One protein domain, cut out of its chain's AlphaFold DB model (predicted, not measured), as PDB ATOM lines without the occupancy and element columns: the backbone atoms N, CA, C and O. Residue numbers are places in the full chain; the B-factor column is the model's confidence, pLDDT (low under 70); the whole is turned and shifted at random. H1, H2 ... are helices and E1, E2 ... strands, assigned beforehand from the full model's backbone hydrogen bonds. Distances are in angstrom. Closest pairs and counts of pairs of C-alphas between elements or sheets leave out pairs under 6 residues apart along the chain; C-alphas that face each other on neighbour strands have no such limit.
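AT A GLANCE: This is residues 91 to 202 of the 257 residues of the protein "Predicted protein" of Phaeodactylum tricornutum (strain CCAP 1055/1) (UniProt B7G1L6). The domain is a small closed barrel of eight strands, E1 to E8 in chain order round the ring; its long pair E3 and E4 runs out to one end, where the short helix H1 packs on the end of E3. The printed part has 112 residues, with named elements in the order E1, E2, E3, H1, E4, E5, E6, E7, E8, and all neighbour strands are antiparallel. The class is mostly strand, with 52 residues, under half, in named elements. The whole is compact, with a radius of gyration of the C-alphas of 14.1 A and spans of 40 by 33 by 25 A.

IN THESE COORDINATES: E1, residues 95 to 98, begins at C-alpha 95 (180.058, 319.701, 260.136). E2 is residues 107 to 111, and E3 is 117 to 125, 26.0 A long. H1 is residues 138 to 144. E4, residues 146 to 156, is 30.7 A long. E5 is 160 to 162, E6 169 to 173, E7 189 to 192, and E8, 197 to 200, ends at C-alpha 200 (184.067, 319.172, 255.259).

HOW THE PARTS SIT: E1, E2, E3 and E4 to E8 form two meanders, each strand the antiparallel neighbour of the one before. N 97 and O 107 of E1 and E2 are 2.8 A apart, within hydrogen-bond range. E3 and E4 pair by N 120 and O 151, 2.8 A. E4 is staggered, pairing with E3 over 146 to 154 and E5 over 154 to 156. N 98 and O 199, 2.8 A, close the ring from E1 to E8. H1 is on the barrel, its Ile 141 C-alpha 5.8 A from that of Val 125, their closest; every O i to N i+4 pair in H1 is within range.

THE WHOLE: The C-alphas farthest apart, Asp 143 and Ser 157, are 41.4 A apart. The printed part has no cut. The links E3 to H1 and E6 to E7 are long. Residues 177 to 185 and 202 have pLDDT under 70.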
ATOM      1  N   GLN A  91     184.366 323.099 268.167       91.75
ATOM      2  CA  GLN A  91     183.309 323.349 267.191       91.75
ATOM      3  C   GLN A  91     183.760 323.226 265.731       91.75
ATOM      4  O   GLN A  91     182.904 323.070 264.864       91.75
ATOM      5  N   ILE A  92     185.066 323.197 265.429       91.69
ATOM      6  CA  ILE A  92     185.536 322.898 264.064       91.69
ATOM      7  C   ILE A  92     185.074 321.521 263.572       91.69
ATOM      8  O   ILE A  92     184.892 321.326 262.373       91.69
ATOM      9  N   PHE A  93     184.843 320.571 264.483       94.12
ATOM     10  CA  PHE A  93     184.373 319.238 264.126       94.12
ATOM     11  C   PHE A  93     182.872 319.207 263.793       94.12
ATOM     12  O   PHE A  93     182.428 318.245 263.166       94.12
ATOM     13  N   THR A  94     182.096 320.238 264.151       95.12
ATOM     14  CA  THR A  94     180.653 320.312 263.876       95.12
ATOM     15  C   THR A  94     180.406 320.604 262.399       95.12
ATOM     16  O   THR A  94     180.402 321.762 261.988       95.12
ATOM     17  N   ASN A  95     180.220 319.567 261.583       95.50
ATOM     18  CA  ASN A  95     180.058 319.701 260.136       95.50
ATOM     19  C   ASN A  95     179.359 318.487 259.506       95.50
ATOM     20  O   ASN A  95     179.322 317.382 260.054       95.50
ATOM     21  N   ASP A  96     178.873 318.693 258.283       95.56
ATOM     22  CA  ASP A  96     178.609 317.603 257.349       95.56
ATOM     23  C   ASP A  96     179.891 317.252 256.602       95.56
ATOM     24  O   ASP A  96     180.626 318.133 256.152       95.56
ATOM     25  N   TYR A  97     180.129 315.962 256.393       93.69
ATOM     26  CA  TYR A  97     181.329 315.484 255.726       93.69
ATOM     27  C   TYR A  97     181.016 314.707 254.448       93.69
ATOM     28  O   TYR A  97     179.986 314.032 254.301       93.69
ATOM     29  N   ALA A  98     181.917 314.832 253.483       90.69
ATOM     30  CA  ALA A  98     182.031 313.984 252.317       90.69
ATOM     31  C   ALA A  98     183.074 312.913 252.614       90.69
ATOM     32  O   ALA A  98     184.215 313.225 252.946       90.69
ATOM     33  N   ASP A  99     182.672 311.658 252.475       89.75
ATOM     34  CA  ASP A  99     183.572 310.519 252.527       89.75
ATOM     35  C   ASP A  99     183.843 310.054 251.089       89.75
ATOM     36  O   ASP A  99     182.923 309.549 250.438       89.75
ATOM     37  N   PRO A 100     185.072 310.216 250.569       83.75
ATOM     38  CA  PRO A 100     185.412 309.822 249.204       83.75
ATOM     39  C   PRO A 100     185.214 308.328 248.911       83.75
ATOM     40  O   PRO A 100     184.943 307.967 247.767       83.75
ATOM     41  N   PHE A 101     185.295 307.459 249.922       83.69
ATOM     42  CA  PHE A 101     185.029 306.024 249.771       83.69
ATOM     43  C   PHE A 101     183.545 305.673 249.922       83.69
ATOM     44  O   PHE A 101     183.109 304.603 249.493       83.69
ATOM     45  N   HIS A 102     182.744 306.589 250.466       87.94
ATOM     46  CA  HIS A 102     181.309 306.412 250.644       87.94
ATOM     47  C   HIS A 102     180.515 307.641 250.154       87.94
ATOM     48  O   HIS A 102     179.817 308.284 250.943       87.94
ATOM     49  N   PRO A 103     180.558 307.962 248.844       85.44
ATOM     50  CA  PRO A 103     180.057 309.231 248.305       85.44
ATOM     51  C   PRO A 103     178.541 309.422 248.451       85.44
ATOM     52  O   PRO A 103     178.064 310.553 248.532       85.44
ATOM     53  N   LEU A 104     177.778 308.327 248.498       88.25
ATOM     54  CA  LEU A 104     176.319 308.354 248.659       88.25
ATOM     55  C   LEU A 104     175.870 308.229 250.121       88.25
ATOM     56  O   LEU A 104     174.671 308.232 250.403       88.25
ATOM     57  N   CYS A 105     176.814 308.116 251.054       90.56
ATOM     58  CA  CYS A 105     176.522 307.973 252.468       90.56
ATOM     59  C   CYS A 105     176.649 309.325 253.173       90.56
ATOM     60  O   CYS A 105     177.470 310.180 252.832       90.56
ATOM     61  N   GLN A 106     175.791 309.532 254.162       94.75
ATOM     62  CA  GLN A 106     175.773 310.741 254.970       94.75
ATOM     63  C   GLN A 106     176.713 310.563 256.154       94.75
ATOM     64  O   GLN A 106     176.731 309.500 256.770       94.75
ATOM     65  N   ARG A 107     177.471 311.615 256.458       95.50
ATOM     66  CA  ARG A 107     178.378 311.707 257.597       95.50
ATOM     67  C   ARG A 107     178.143 313.071 258.232       95.50
ATOM     68  O   ARG A 107     178.371 314.080 257.568       95.50
ATOM     69  N   HIS A 108     177.672 313.099 259.464       97.31
ATOM     70  CA  HIS A 108     177.422 314.318 260.217       97.31
ATOM     71  C   HIS A 108     178.042 314.162 261.595       97.31
ATOM     72  O   HIS A 108     177.837 313.135 262.241       97.31
ATOM     73  N   VAL A 109     178.798 315.162 262.030       97.19
ATOM     74  CA  VAL A 109     179.326 315.243 263.392       97.19
ATOM     75  C   VAL A 109     178.801 316.530 264.005       97.19
ATOM     76  O   VAL A 109     178.929 317.593 263.404       97.19
ATOM     77  N   GLU A 110     178.231 316.424 265.196       97.44
ATOM     78  CA  GLU A 110     177.777 317.548 266.007       97.44
ATOM     79  C   GLU A 110     178.521 317.524 267.338       97.44
ATOM     80  O   GLU A 110     178.475 316.532 268.062       97.44
ATOM     81  N   VAL A 111     179.215 318.607 267.676       96.06
ATOM     82  CA  VAL A 111     179.903 318.725 268.965       96.06
ATOM     83  C   VAL A 111     178.946 319.277 270.006       96.06
ATOM     84  O   VAL A 111     178.337 320.333 269.822       96.06
ATOM     85  N   PHE A 112     178.835 318.580 271.133       95.25
ATOM     86  CA  PHE A 112     177.984 319.004 272.230       95.25
ATOM     87  C   PHE A 112     178.484 320.317 272.854       95.25
ATOM     88  O   PHE A 112     179.623 320.757 272.684       95.25
ATOM     89  N   LYS A 113     177.613 320.963 273.638       92.94
ATOM     90  CA  LYS A 113     177.906 322.255 274.288       92.94
ATOM     91  C   LYS A 113     179.085 322.214 275.264       92.94
ATOM     92  O   LYS A 113     179.580 323.269 275.647       92.94
ATOM     93  N   ASP A 114     179.503 321.027 275.696       91.38
ATOM     94  CA  ASP A 114     180.667 320.847 276.564       91.38
ATOM     95  C   ASP A 114     182.004 321.059 275.831       91.38
ATOM     96  O   ASP A 114     183.037 321.183 276.492       91.38
ATOM     97  N   GLY A 115     181.990 321.100 274.491       90.56
ATOM     98  CA  GLY A 115     183.179 321.212 273.650       90.56
ATOM     99  C   GLY A 115     184.131 320.019 273.772       90.56
ATOM    100  O   GLY A 115     185.312 320.155 273.471       90.56
ATOM    101  N   LYS A 116     183.655 318.877 274.277       93.44
ATOM    102  CA  LYS A 116     184.474 317.693 274.576       93.44
ATOM    103  C   LYS A 116     183.868 316.407 274.062       93.44
ATOM    104  O   LYS A 116     184.612 315.465 273.824       93.44
ATOM    105  N   SER A 117     182.556 316.342 273.926       96.06
ATOM    106  CA  SER A 117     181.873 315.192 273.360       96.06
ATOM    107  C   SER A 117     181.254 315.554 272.017       96.06
ATOM    108  O   SER A 117     180.967 316.718 271.734       96.06
ATOM    109  N   PHE A 118     181.054 314.551 271.171       97.31
ATOM    110  CA  PHE A 118     180.374 314.717 269.893       97.31
ATOM    111  C   PHE A 118     179.391 313.576 269.644       97.31
ATOM    112  O   PHE A 118     179.554 312.475 270.171       97.31
ATOM    113  N   HIS A 119     178.409 313.850 268.795       98.06
ATOM    114  CA  HIS A 119     177.488 312.885 268.229       98.06
ATOM    115  C   HIS A 119     177.764 312.735 266.737       98.06
ATOM    116  O   HIS A 119     177.724 313.710 265.984       98.06
ATOM    117  N   TYR A 120     178.019 311.512 266.288       97.38
ATOM    118  CA  TYR A 120     177.992 311.172 264.876       97.38
ATOM    119  C   TYR A 120     176.612 310.643 264.489       97.38
ATOM    120  O   TYR A 120     176.070 309.745 265.136       97.38
ATOM    121  N   SER A 121     176.101 311.108 263.352       96.62
ATOM    122  CA  SER A 121     174.968 310.492 262.668       96.62
ATOM    123  C   SER A 121     175.245 310.341 261.175       96.62
ATOM    124  O   SER A 121     175.945 311.140 260.551       96.62
ATOM    125  N   GLY A 122     174.719 309.278 260.572       94.69
ATOM    126  CA  GLY A 122     174.981 309.025 259.166       94.69
ATOM    127  C   GLY A 122     174.289 307.801 258.598       94.69
ATOM    128  O   GLY A 122     173.396 307.202 259.208       94.69
ATOM    129  N   THR A 123     174.723 307.420 257.401       93.44
ATOM    130  CA  THR A 123     174.244 306.220 256.716       93.44
ATOM    131  C   THR A 123     175.388 305.288 256.345       93.44
ATOM    132  O   THR A 123     176.528 305.703 256.154       93.44
ATOM    133  N   ALA A 124     175.068 304.002 256.259       90.25
ATOM    134  CA  ALA A 124     175.949 302.954 255.770       90.25
ATOM    135  C   ALA A 124     175.143 301.992 254.894       90.25
ATOM    136  O   ALA A 124     173.918 301.913 255.019       90.25
ATOM    137  N   VAL A 125     175.819 301.255 254.019       90.06
ATOM    138  CA  VAL A 125     175.185 300.215 253.203       90.06
ATOM    139  C   VAL A 125     175.210 298.889 253.949       90.06
ATOM    140  O   VAL A 125     176.215 298.542 254.567       90.06
ATOM    141  N   GLY A 126     174.102 298.155 253.895       87.50
ATOM    142  CA  GLY A 126     173.974 296.848 254.528       87.50
ATOM    143  C   GLY A 126     172.741 296.727 255.423       87.50
ATOM    144  O   GLY A 126     172.204 297.735 255.900       87.50
ATOM    145  N   PRO A 127     172.302 295.491 255.708       82.62
ATOM    146  CA  PRO A 127     171.233 295.242 256.661       82.62
ATOM    147  C   PRO A 127     171.621 295.691 258.079       82.62
ATOM    148  O   PRO A 127     172.791 295.880 258.423       82.62
ATOM    149  N   LYS A 128     170.616 295.868 258.943       78.12
ATOM    150  CA  LYS A 128     170.840 296.234 260.347       78.12
ATOM    151  C   LYS A 128     171.683 295.151 261.035       78.12
ATOM    152  O   LYS A 128     171.283 293.995 261.059       78.12
ATOM    153  N   GLY A 129     172.817 295.546 261.615       76.25
ATOM    154  CA  GLY A 129     173.746 294.621 262.275       76.25
ATOM    155  C   GLY A 129     174.745 293.935 261.340       76.25
ATOM    156  O   GLY A 129     175.441 293.032 261.794       76.25
ATOM    157  N   ASP A 130     174.840 294.341 260.066       78.56
ATOM    158  CA  ASP A 130     175.903 293.857 259.176       78.56
ATOM    159  C   ASP A 130     177.273 294.316 259.695       78.56
ATOM    160  O   ASP A 130     177.518 295.514 259.866       78.56
ATOM    161  N   THR A 131     178.153 293.349 259.952       76.25
ATOM    162  CA  THR A 131     179.545 293.582 260.358       76.25
ATOM    163  C   THR A 131     180.460 293.798 259.156       76.25
ATOM    164  O   THR A 131     181.618 294.174 259.328       76.25
ATOM    165  N   VAL A 132     179.981 293.524 257.939       78.00
ATOM    166  CA  VAL A 132     180.757 293.709 256.715       78.00
ATOM    167  C   VAL A 132     180.748 295.186 256.331       78.00
ATOM    168  O   VAL A 132     179.697 295.773 256.077       78.00
ATOM    169  N   LEU A 133     181.939 295.779 256.245       70.38
ATOM    170  CA  LEU A 133     182.116 297.104 255.658       70.38
ATOM    171  C   LEU A 133     181.938 296.996 254.139       70.38
ATOM    172  O   LEU A 133     182.689 296.292 253.464       70.38
ATOM    173  N   ARG A 134     180.913 297.667 253.615       81.31
ATOM    174  CA  ARG A 134     180.575 297.719 252.184       81.31
ATOM    175  C   ARG A 134     180.775 299.126 251.660       81.31
ATOM    176  O   ARG A 134     180.615 300.083 252.417       81.31
ATOM    177  N   GLY A 135     181.076 299.248 250.371       79.81
ATOM    178  CA  GLY A 135     181.123 300.549 249.721       79.81
ATOM    179  C   GLY A 135     179.751 301.228 249.731       79.81
ATOM    180  O   GLY A 135     178.727 300.632 250.073       79.81
ATOM    181  N   CYS A 136     179.725 302.510 249.369       85.69
ATOM    182  CA  CYS A 136     178.479 303.262 249.205       85.69
ATOM    183  C   CYS A 136     178.183 303.550 247.729       85.69
ATOM    184  O   CYS A 136     177.977 304.700 247.338       85.69
ATOM    185  N   SER A 137     178.213 302.508 246.893       86.56
ATOM    186  CA  SER A 137     177.828 302.601 245.482       86.56
ATOM    187  C   SER A 137     176.314 302.454 245.287       86.56
ATOM    188  O   SER A 137     175.618 301.844 246.098       86.56
ATOM    189  N   ALA A 138     175.784 302.978 244.176       88.44
ATOM    190  CA  ALA A 138     174.358 302.860 243.857       88.44
ATOM    191  C   ALA A 138     173.898 301.394 243.731       88.44
ATOM    192  O   ALA A 138     172.778 301.063 244.118       88.44
ATOM    193  N   GLN A 139     174.772 300.519 243.221       88.19
ATOM    194  CA  GLN A 139     174.489 299.092 243.092       88.19
ATOM    195  C   GLN A 139     174.421 298.415 244.467       88.19
ATOM    196  O   GLN A 139     173.444 297.736 244.758       88.19
ATOM    197  N   GLU A 140     175.390 298.663 245.351       87.44
ATOM    198  CA  GLU A 140     175.362 298.088 246.703       87.44
ATOM    199  C   GLU A 140     174.176 298.613 247.525       87.44
ATOM    200  O   GLU A 140     173.550 297.850 248.255       87.44
ATOM    201  N   ILE A 141     173.808 299.890 247.375       89.56
ATOM    202  CA  ILE A 141     172.601 300.450 248.005       89.56
ATOM    203  C   ILE A 141     171.345 299.727 247.517       89.56
ATOM    204  O   ILE A 141     170.459 299.433 248.317       89.56
ATOM    205  N   LYS A 142     171.253 299.440 246.216       91.69
ATOM    206  CA  LYS A 142     170.122 298.706 245.645       91.69
ATOM    207  C   LYS A 142     170.053 297.274 246.179       91.69
ATOM    208  O   LYS A 142     168.959 296.803 246.479       91.69
ATOM    209  N   ASP A 143     171.198 296.613 246.305       90.88
ATOM    210  CA  ASP A 143     171.273 295.197 246.672       90.88
ATOM    211  C   ASP A 143     171.120 294.965 248.182       90.88
ATOM    212  O   ASP A 143     170.533 293.966 248.597       90.88
ATOM    213  N   PHE A 144     171.618 295.885 249.012       90.38
ATOM    214  CA  PHE A 144     171.704 295.698 250.466       90.38
ATOM    215  C   PHE A 144     170.949 296.746 251.291       90.38
ATOM    216  O   PHE A 144     170.808 296.583 252.505       90.38
ATOM    217  N   GLY A 145     170.447 297.804 250.656       90.81
ATOM    218  CA  GLY A 145     169.759 298.905 251.320       90.81
ATOM    219  C   GLY A 145     170.691 299.850 252.084       90.81
ATOM    220  O   GLY A 145     171.860 299.561 252.350       90.81
ATOM    221  N   LEU A 146     170.140 301.007 252.457       91.88
ATOM    222  CA  LEU A 146     170.774 301.950 253.375       91.88
ATOM    223  C   LEU A 146     170.258 301.727 254.792       91.88
ATOM    224  O   LEU A 146     169.051 301.675 255.034       91.88
ATOM    225  N   ARG A 147     171.182 301.704 255.746       91.31
ATOM    226  CA  ARG A 147     170.885 301.771 257.173       91.31
ATOM    227  C   ARG A 147     171.375 303.086 257.753       91.31
ATOM    228  O   ARG A 147     172.360 303.659 257.293       91.31
ATOM    229  N   LYS A 148     170.698 303.537 258.805       92.19
ATOM    230  CA  LYS A 148     171.160 304.652 259.631       92.19
ATOM    231  C   LYS A 148     172.100 304.128 260.711       92.19
ATOM    232  O   LYS A 148     171.872 303.046 261.257       92.19
ATOM    233  N   GLY A 149     173.149 304.884 260.986       89.56
ATOM    234  CA  GLY A 149     174.093 304.633 262.067       89.56
ATOM    235  C   GLY A 149     174.298 305.904 262.873       89.56
ATOM    236  O   GLY A 149     174.204 307.004 262.328       89.56
ATOM    237  N   ALA A 150     174.555 305.735 264.161       93.81
ATOM    238  CA  ALA A 150     174.920 306.814 265.056       93.81
ATOM    239  C   ALA A 150     175.817 306.257 266.161       93.81
ATOM    240  O   ALA A 150     175.673 305.089 266.535       93.81
ATOM    241  N   PHE A 151     176.734 307.083 266.645       94.62
ATOM    242  CA  PHE A 151     177.578 306.793 267.797       94.62
ATOM    243  C   PHE A 151     178.033 308.106 268.426       94.62
ATOM    244  O   PHE A 151     178.064 309.137 267.758       94.62
ATOM    245  N   ASP A 152     178.387 308.053 269.700       97.31
ATOM    246  CA  ASP A 152     178.960 309.186 270.418       97.31
ATOM    247  C   ASP A 152     180.463 308.984 270.584       97.31
ATOM    248  O   ASP A 152     180.968 307.862 270.514       97.31
ATOM    249  N   GLY A 153     181.177 310.075 270.828       96.88
ATOM    250  CA  GLY A 153     182.598 310.025 271.124       96.88
ATOM    251  C   GLY A 153     183.099 311.281 271.819       96.88
ATOM    252  O   GLY A 153     182.324 312.120 272.287       96.88
ATOM    253  N   ILE A 154     184.420 311.397 271.896       96.88
ATOM    254  CA  ILE A 154     185.132 312.477 272.569       96.88
ATOM    255  C   ILE A 154     186.123 313.178 271.637       96.88
ATOM    256  O   ILE A 154     186.751 312.567 270.772       96.88
ATOM    257  N   ILE A 155     186.277 314.479 271.853       95.44
ATOM    258  CA  ILE A 155     187.320 315.315 271.271       95.44
ATOM    259  C   ILE A 155     188.439 315.417 272.299       95.44
ATOM    260  O   ILE A 155     188.237 315.817 273.449       95.44
ATOM    261  N   LEU A 156     189.625 315.009 271.877       92.75
ATOM    262  CA  LEU A 156     190.825 314.978 272.689       92.75
ATOM    263  C   LEU A 156     191.630 316.268 272.487       92.75
ATOM    264  O   LEU A 156     191.506 316.983 271.490       92.75
ATOM    265  N   SER A 157     192.468 316.575 273.471       81.88
ATOM    266  CA  SER A 157     193.401 317.697 273.404       81.88
ATOM    267  C   SER A 157     194.533 317.373 272.434       81.88
ATOM    268  O   SER A 157     195.296 316.481 272.780       81.88
ATOM    269  N   ASP A 158     194.671 318.137 271.337       83.88
ATOM    270  CA  ASP A 158     195.590 317.926 270.182       83.88
ATOM    271  C   ASP A 158     194.888 317.713 268.827       83.88
ATOM    272  O   ASP A 158     195.494 317.176 267.900       83.88
ATOM    273  N   ASN A 159     193.641 318.168 268.675       88.62
ATOM    274  CA  ASN A 159     192.873 318.050 267.429       88.62
ATOM    275  C   ASN A 159     192.467 316.619 267.088       88.62
ATOM    276  O   ASN A 159     192.211 316.320 265.923       88.62
ATOM    277  N   ARG A 160     192.391 315.728 268.073       93.88
ATOM    278  CA  ARG A 160     191.959 314.350 267.854       93.88
ATOM    279  C   ARG A 160     190.497 314.142 268.206       93.88
ATOM    280  O   ARG A 160     189.943 314.803 269.080       93.88
ATOM    281  N   ILE A 161     189.892 313.181 267.526       95.75
ATOM    282  CA  ILE A 161     188.514 312.742 267.723       95.75
ATOM    283  C   ILE A 161     188.500 311.216 267.842       95.75
ATOM    284  O   ILE A 161     189.221 310.533 267.116       95.75
ATOM    285  N   SER A 162     187.723 310.690 268.786       96.56
ATOM    286  CA  SER A 162     187.719 309.273 269.153       96.56
ATOM    287  C   SER A 162     186.310 308.811 269.509       96.56
ATOM    288  O   SER A 162     185.654 309.441 270.339       96.56
ATOM    289  N   ALA A 163     185.847 307.707 268.921       94.38
ATOM    290  CA  ALA A 163     184.651 307.003 269.394       94.38
ATOM    291  C   ALA A 163     184.970 305.951 270.473       94.38
ATOM    292  O   ALA A 163     184.055 305.405 271.088       94.38
ATOM    293  N   GLY A 164     186.253 305.658 270.715       93.25
ATOM    294  CA  GLY A 164     186.696 304.675 271.704       93.25
ATOM    295  C   GLY A 164     186.530 303.223 271.251       93.25
ATOM    296  O   GLY A 164     186.521 302.327 272.093       93.25
ATOM    297  N   ASP A 165     186.377 302.986 269.947       87.06
ATOM    298  CA  ASP A 165     186.200 301.657 269.349       87.06
ATOM    299  C   ASP A 165     187.399 301.200 268.500       87.06
ATOM    300  O   ASP A 165     187.295 300.209 267.777       87.06
ATOM    301  N   ASP A 166     188.519 301.927 268.575       85.56
ATOM    302  CA  ASP A 166     189.758 301.731 267.804       85.56
ATOM    303  C   ASP A 166     189.603 301.832 266.269       85.56
ATOM    304  O   ASP A 166     190.593 301.739 265.537       85.56
ATOM    305  N   ILE A 167     188.383 302.052 265.765       83.88
ATOM    306  CA  ILE A 167     188.052 302.137 264.336       83.88
ATOM    307  C   ILE A 167     187.788 303.595 263.954       83.88
ATOM    308  O   ILE A 167     188.370 304.104 262.996       83.88
ATOM    309  N   HIS A 168     186.937 304.287 264.709       90.75
ATOM    310  CA  HIS A 168     186.570 305.684 264.498       90.75
ATOM    311  C   HIS A 168     187.463 306.591 265.342       90.75
ATOM    312  O   HIS A 168     187.031 307.293 266.256       90.75
ATOM    313  N   GLU A 169     188.738 306.569 264.984       94.62
ATOM    314  CA  GLU A 169     189.809 307.335 265.605       94.62
ATOM    315  C   GLU A 169     190.453 308.227 264.540       94.62
ATOM    316  O   GLU A 169     190.837 307.739 263.473       94.62
ATOM    317  N   GLY A 170     190.550 309.533 264.791       94.75
ATOM    318  CA  GLY A 170     191.006 310.487 263.783       94.75
ATOM    319  C   GLY A 170     191.621 311.771 264.329       94.75
ATOM    320  O   GLY A 170     191.661 312.023 265.534       94.75
ATOM    321  N   VAL A 171     192.119 312.588 263.405       94.31
ATOM    322  CA  VAL A 171     192.769 313.881 263.646       94.31
ATOM    323  C   VAL A 171     192.167 314.913 262.696       94.31
ATOM    324  O   VAL A 171     191.978 314.635 261.510       94.31
ATOM    325  N   TRP A 172     191.890 316.119 263.181       93.25
ATOM    326  CA  TRP A 172     191.551 317.241 262.317       93.25
ATOM    327  C   TRP A 172     192.770 317.685 261.508       93.25
ATOM    328  O   TRP A 172     193.816 318.039 262.055       93.25
ATOM    329  N   GLU A 173     192.606 317.705 260.192       90.06
ATOM    330  CA  GLU A 173     193.623 318.085 259.223       90.06
ATOM    331  C   GLU A 173     193.125 319.320 258.452       90.06
ATOM    332  O   GLU A 173     192.304 319.172 257.532       90.06
ATOM    333  N   PRO A 174     193.590 320.533 258.812       87.06
ATOM    334  CA  PRO A 174     193.154 321.757 258.154       87.06
ATOM    335  C   PRO A 174     193.651 321.818 256.705       87.06
ATOM    336  O   PRO A 174     194.617 321.148 256.323       87.06
ATOM    337  N   ALA A 175     193.020 322.673 255.909       82.12
ATOM    338  CA  ALA A 175     193.553 323.092 254.623       82.12
ATOM    339  C   ALA A 175     194.948 323.731 254.791       82.12
ATOM    340  O   ALA A 175     195.252 324.386 255.788       82.12
ATOM    341  N   ASN A 176     195.781 323.594 253.771       70.00
ATOM    342  CA  ASN A 176     197.188 323.981 253.673       70.00
ATOM    343  C   ASN A 176     198.102 323.278 254.681       70.00
ATOM    344  O   ASN A 176     199.135 323.822 255.079       70.00
ATOM    345  N   SER A 177     197.747 322.060 255.102       65.06
ATOM    346  CA  SER A 177     198.640 321.259 255.938       65.06
ATOM    347  C   SER A 177     199.802 320.702 255.106       65.06
ATOM    348  O   SER A 177     199.634 320.233 253.982       65.06
ATOM    349  N   ALA A 178     201.013 320.718 255.667       58.09
ATOM    350  CA  ALA A 178     202.207 320.183 255.003       58.09
ATOM    351  C   ALA A 178     202.165 318.648 254.795       58.09
ATOM    352  O   ALA A 178     203.090 318.088 254.209       58.09
ATOM    353  N   SER A 179     201.120 317.961 255.278       54.44
ATOM    354  CA  SER A 179     200.962 316.503 255.244       54.44
ATOM    355  C   SER A 179     199.844 316.042 254.301       54.44
ATOM    356  O   SER A 179     199.011 315.212 254.663       54.44
ATOM    357  N   THR A 180     199.808 316.537 253.067       51.62
ATOM    358  CA  THR A 180     198.914 315.996 252.030       51.62
ATOM    359  C   THR A 180     199.502 314.707 251.443       51.62
ATOM    360  O   THR A 180     200.070 314.674 250.357       51.62
ATOM    361  N   THR A 181     199.408 313.595 252.176       50.22
ATOM    362  CA  THR A 181     200.122 312.353 251.810       50.22
ATOM    363  C   THR A 181     199.398 311.483 250.770       50.22
ATOM    364  O   THR A 181     199.945 310.475 250.341       50.22
ATOM    365  N   LEU A 182     198.183 311.831 250.325       53.78
ATOM    366  CA  LEU A 182     197.340 310.898 249.549       53.78
ATOM    367  C   LEU A 182     196.589 311.512 248.351       53.78
ATOM    368  O   LEU A 182     195.614 310.937 247.879       53.78
ATOM    369  N   GLY A 183     197.021 312.665 247.829       55.50
ATOM    370  CA  GLY A 183     196.378 313.281 246.653       55.50
ATOM    371  C   GLY A 183     194.955 313.802 246.904       55.50
ATOM    372  O   GLY A 183     194.231 314.089 245.955       55.50
ATOM    373  N   TYR A 184     194.556 313.925 248.174       61.09
ATOM    374  CA  TYR A 184     193.353 314.656 248.557       61.09
ATOM    375  C   TYR A 184     193.545 316.148 248.286       61.09
ATOM    376  O   TYR A 184     194.656 316.665 248.429       61.09
ATOM    377  N   GLU A 185     192.459 316.831 247.916       61.66
ATOM    378  CA  GLU A 185     192.463 318.288 247.834       61.66
ATOM    379  C   GLU A 185     192.864 318.892 249.178       61.66
ATOM    380  O   GLU A 185     192.645 318.321 250.252       61.66
ATOM    381  N   ASP A 186     193.465 320.068 249.099       75.94
ATOM    382  CA  ASP A 186     193.943 320.795 250.255       75.94
ATOM    383  C   ASP A 186     192.787 321.521 250.963       75.94
ATOM    384  O   ASP A 186     192.590 322.729 250.839       75.94
ATOM    385  N   VAL A 187     191.946 320.734 251.634       84.50
ATOM    386  CA  VAL A 187     190.678 321.155 252.247       84.50
ATOM    387  C   VAL A 187     190.576 320.677 253.690       84.50
ATOM    388  O   VAL A 187     191.189 319.676 254.057       84.50
ATOM    389  N   ASP A 188     189.775 321.367 254.499       90.00
ATOM    390  CA  ASP A 188     189.521 320.997 255.893       90.00
ATOM    391  C   ASP A 188     188.820 319.635 256.006       90.00
ATOM    392  O   ASP A 188     187.951 319.282 255.198       90.00
ATOM    393  N   GLY A 189     189.176 318.858 257.029       92.94
ATOM    394  CA  GLY A 189     188.545 317.568 257.266       92.94
ATOM    395  C   GLY A 189     189.106 316.784 258.442       92.94
ATOM    396  O   GLY A 189     190.053 317.202 259.102       92.94
ATOM    397  N   ILE A 190     188.533 315.603 258.660       93.88
ATOM    398  CA  ILE A 190     189.002 314.626 259.646       93.88
ATOM    399  C   ILE A 190     189.741 313.520 258.897       93.88
ATOM    400  O   ILE A 190     189.154 312.834 258.058       93.88
ATOM    401  N   ARG A 191     191.028 313.344 259.197       92.69
ATOM    402  CA  ARG A 191     191.816 312.186 258.777       92.69
ATOM    403  C   ARG A 191     191.602 311.064 259.784       92.69
ATOM    404  O   ARG A 191     191.976 311.210 260.944       92.69
ATOM    405  N   TRP A 192     191.029 309.956 259.343       92.06
ATOM    406  CA  TRP A 192     190.861 308.761 260.164       92.06
ATOM    407  C   TRP A 192     192.112 307.882 260.116       92.06
ATOM    408  O   TRP A 192     192.934 307.986 259.200       92.06
ATOM    409  N   ASN A 193     192.256 307.002 261.104       89.38
ATOM    410  CA  ASN A 193     193.392 306.085 261.227       89.38
ATOM    411  C   ASN A 193     193.513 305.087 260.062       89.38
ATOM    412  O   ASN A 193     194.599 304.565 259.819       89.38
ATOM    413  N   ASP A 194     192.429 304.840 259.322       83.69
ATOM    414  CA  ASP A 194     192.442 304.042 258.089       83.69
ATOM    415  C   ASP A 194     193.072 304.785 256.888       83.69
ATOM    416  O   ASP A 194     193.224 304.218 255.806       83.69
ATOM    417  N   GLY A 195     193.459 306.052 257.074       85.81
ATOM    418  CA  GLY A 195     194.028 306.930 256.054       85.81
ATOM    419  C   GLY A 195     192.983 307.699 255.242       85.81
ATOM    420  O   GLY A 195     193.350 308.638 254.528       85.81
ATOM    421  N   ASN A 196     191.695 307.375 255.362       86.44
ATOM    422  CA  ASN A 196     190.618 308.098 254.700       86.44
ATOM    423  C   ASN A 196     190.457 309.493 255.320       86.44
ATOM    424  O   ASN A 196     190.476 309.653 256.541       86.44
ATOM    425  N   LYS A 197     190.275 310.521 254.484       89.44
ATOM    426  CA  LYS A 197     189.923 311.866 254.958       89.44
ATOM    427  C   LYS A 197     188.499 312.195 254.594       89.44
ATOM    428  O   LYS A 197     188.143 312.291 253.422       89.44
ATOM    429  N   TRP A 198     187.710 312.420 255.632       92.25
ATOM    430  CA  TRP A 198     186.386 312.991 255.507       92.25
ATOM    431  C   TRP A 198     186.527 314.491 255.349       92.25
ATOM    432  O   TRP A 198     187.029 315.178 256.234       92.25
ATOM    433  N   ILE A 199     186.098 314.987 254.201       91.44
ATOM    434  CA  ILE A 199     186.237 316.382 253.806       91.44
ATOM    435  C   ILE A 199     185.010 317.139 254.286       91.44
ATOM    436  O   ILE A 199     183.889 316.681 254.060       91.44
ATOM    437  N   VAL A 200     185.193 318.302 254.908       91.75
ATOM    438  CA  VAL A 200     184.067 319.172 255.259       91.75
ATOM    439  C   VAL A 200     183.303 319.517 253.983       91.75
ATOM    440  O   VAL A 200     183.837 320.140 253.060       91.75
ATOM    441  N   LYS A 201     182.028 319.127 253.913       88.00
ATOM    442  CA  LYS A 201     181.125 319.651 252.892       88.00
ATOM    443  C   LYS A 201     180.959 321.112 253.235       88.00
ATOM    444  O   LYS A 201     180.368 321.422 254.262       88.00
ATOM    445  N   SER A 202     181.511 321.994 252.405       67.50
ATOM    446  CA  SER A 202     181.357 323.431 252.586       67.50
ATOM    447  C   SER A 202     179.867 323.723 252.719       67.50
ATOM    448  O   SER A 202     179.136 323.703 251.725       67.50
TER     449      SER A 202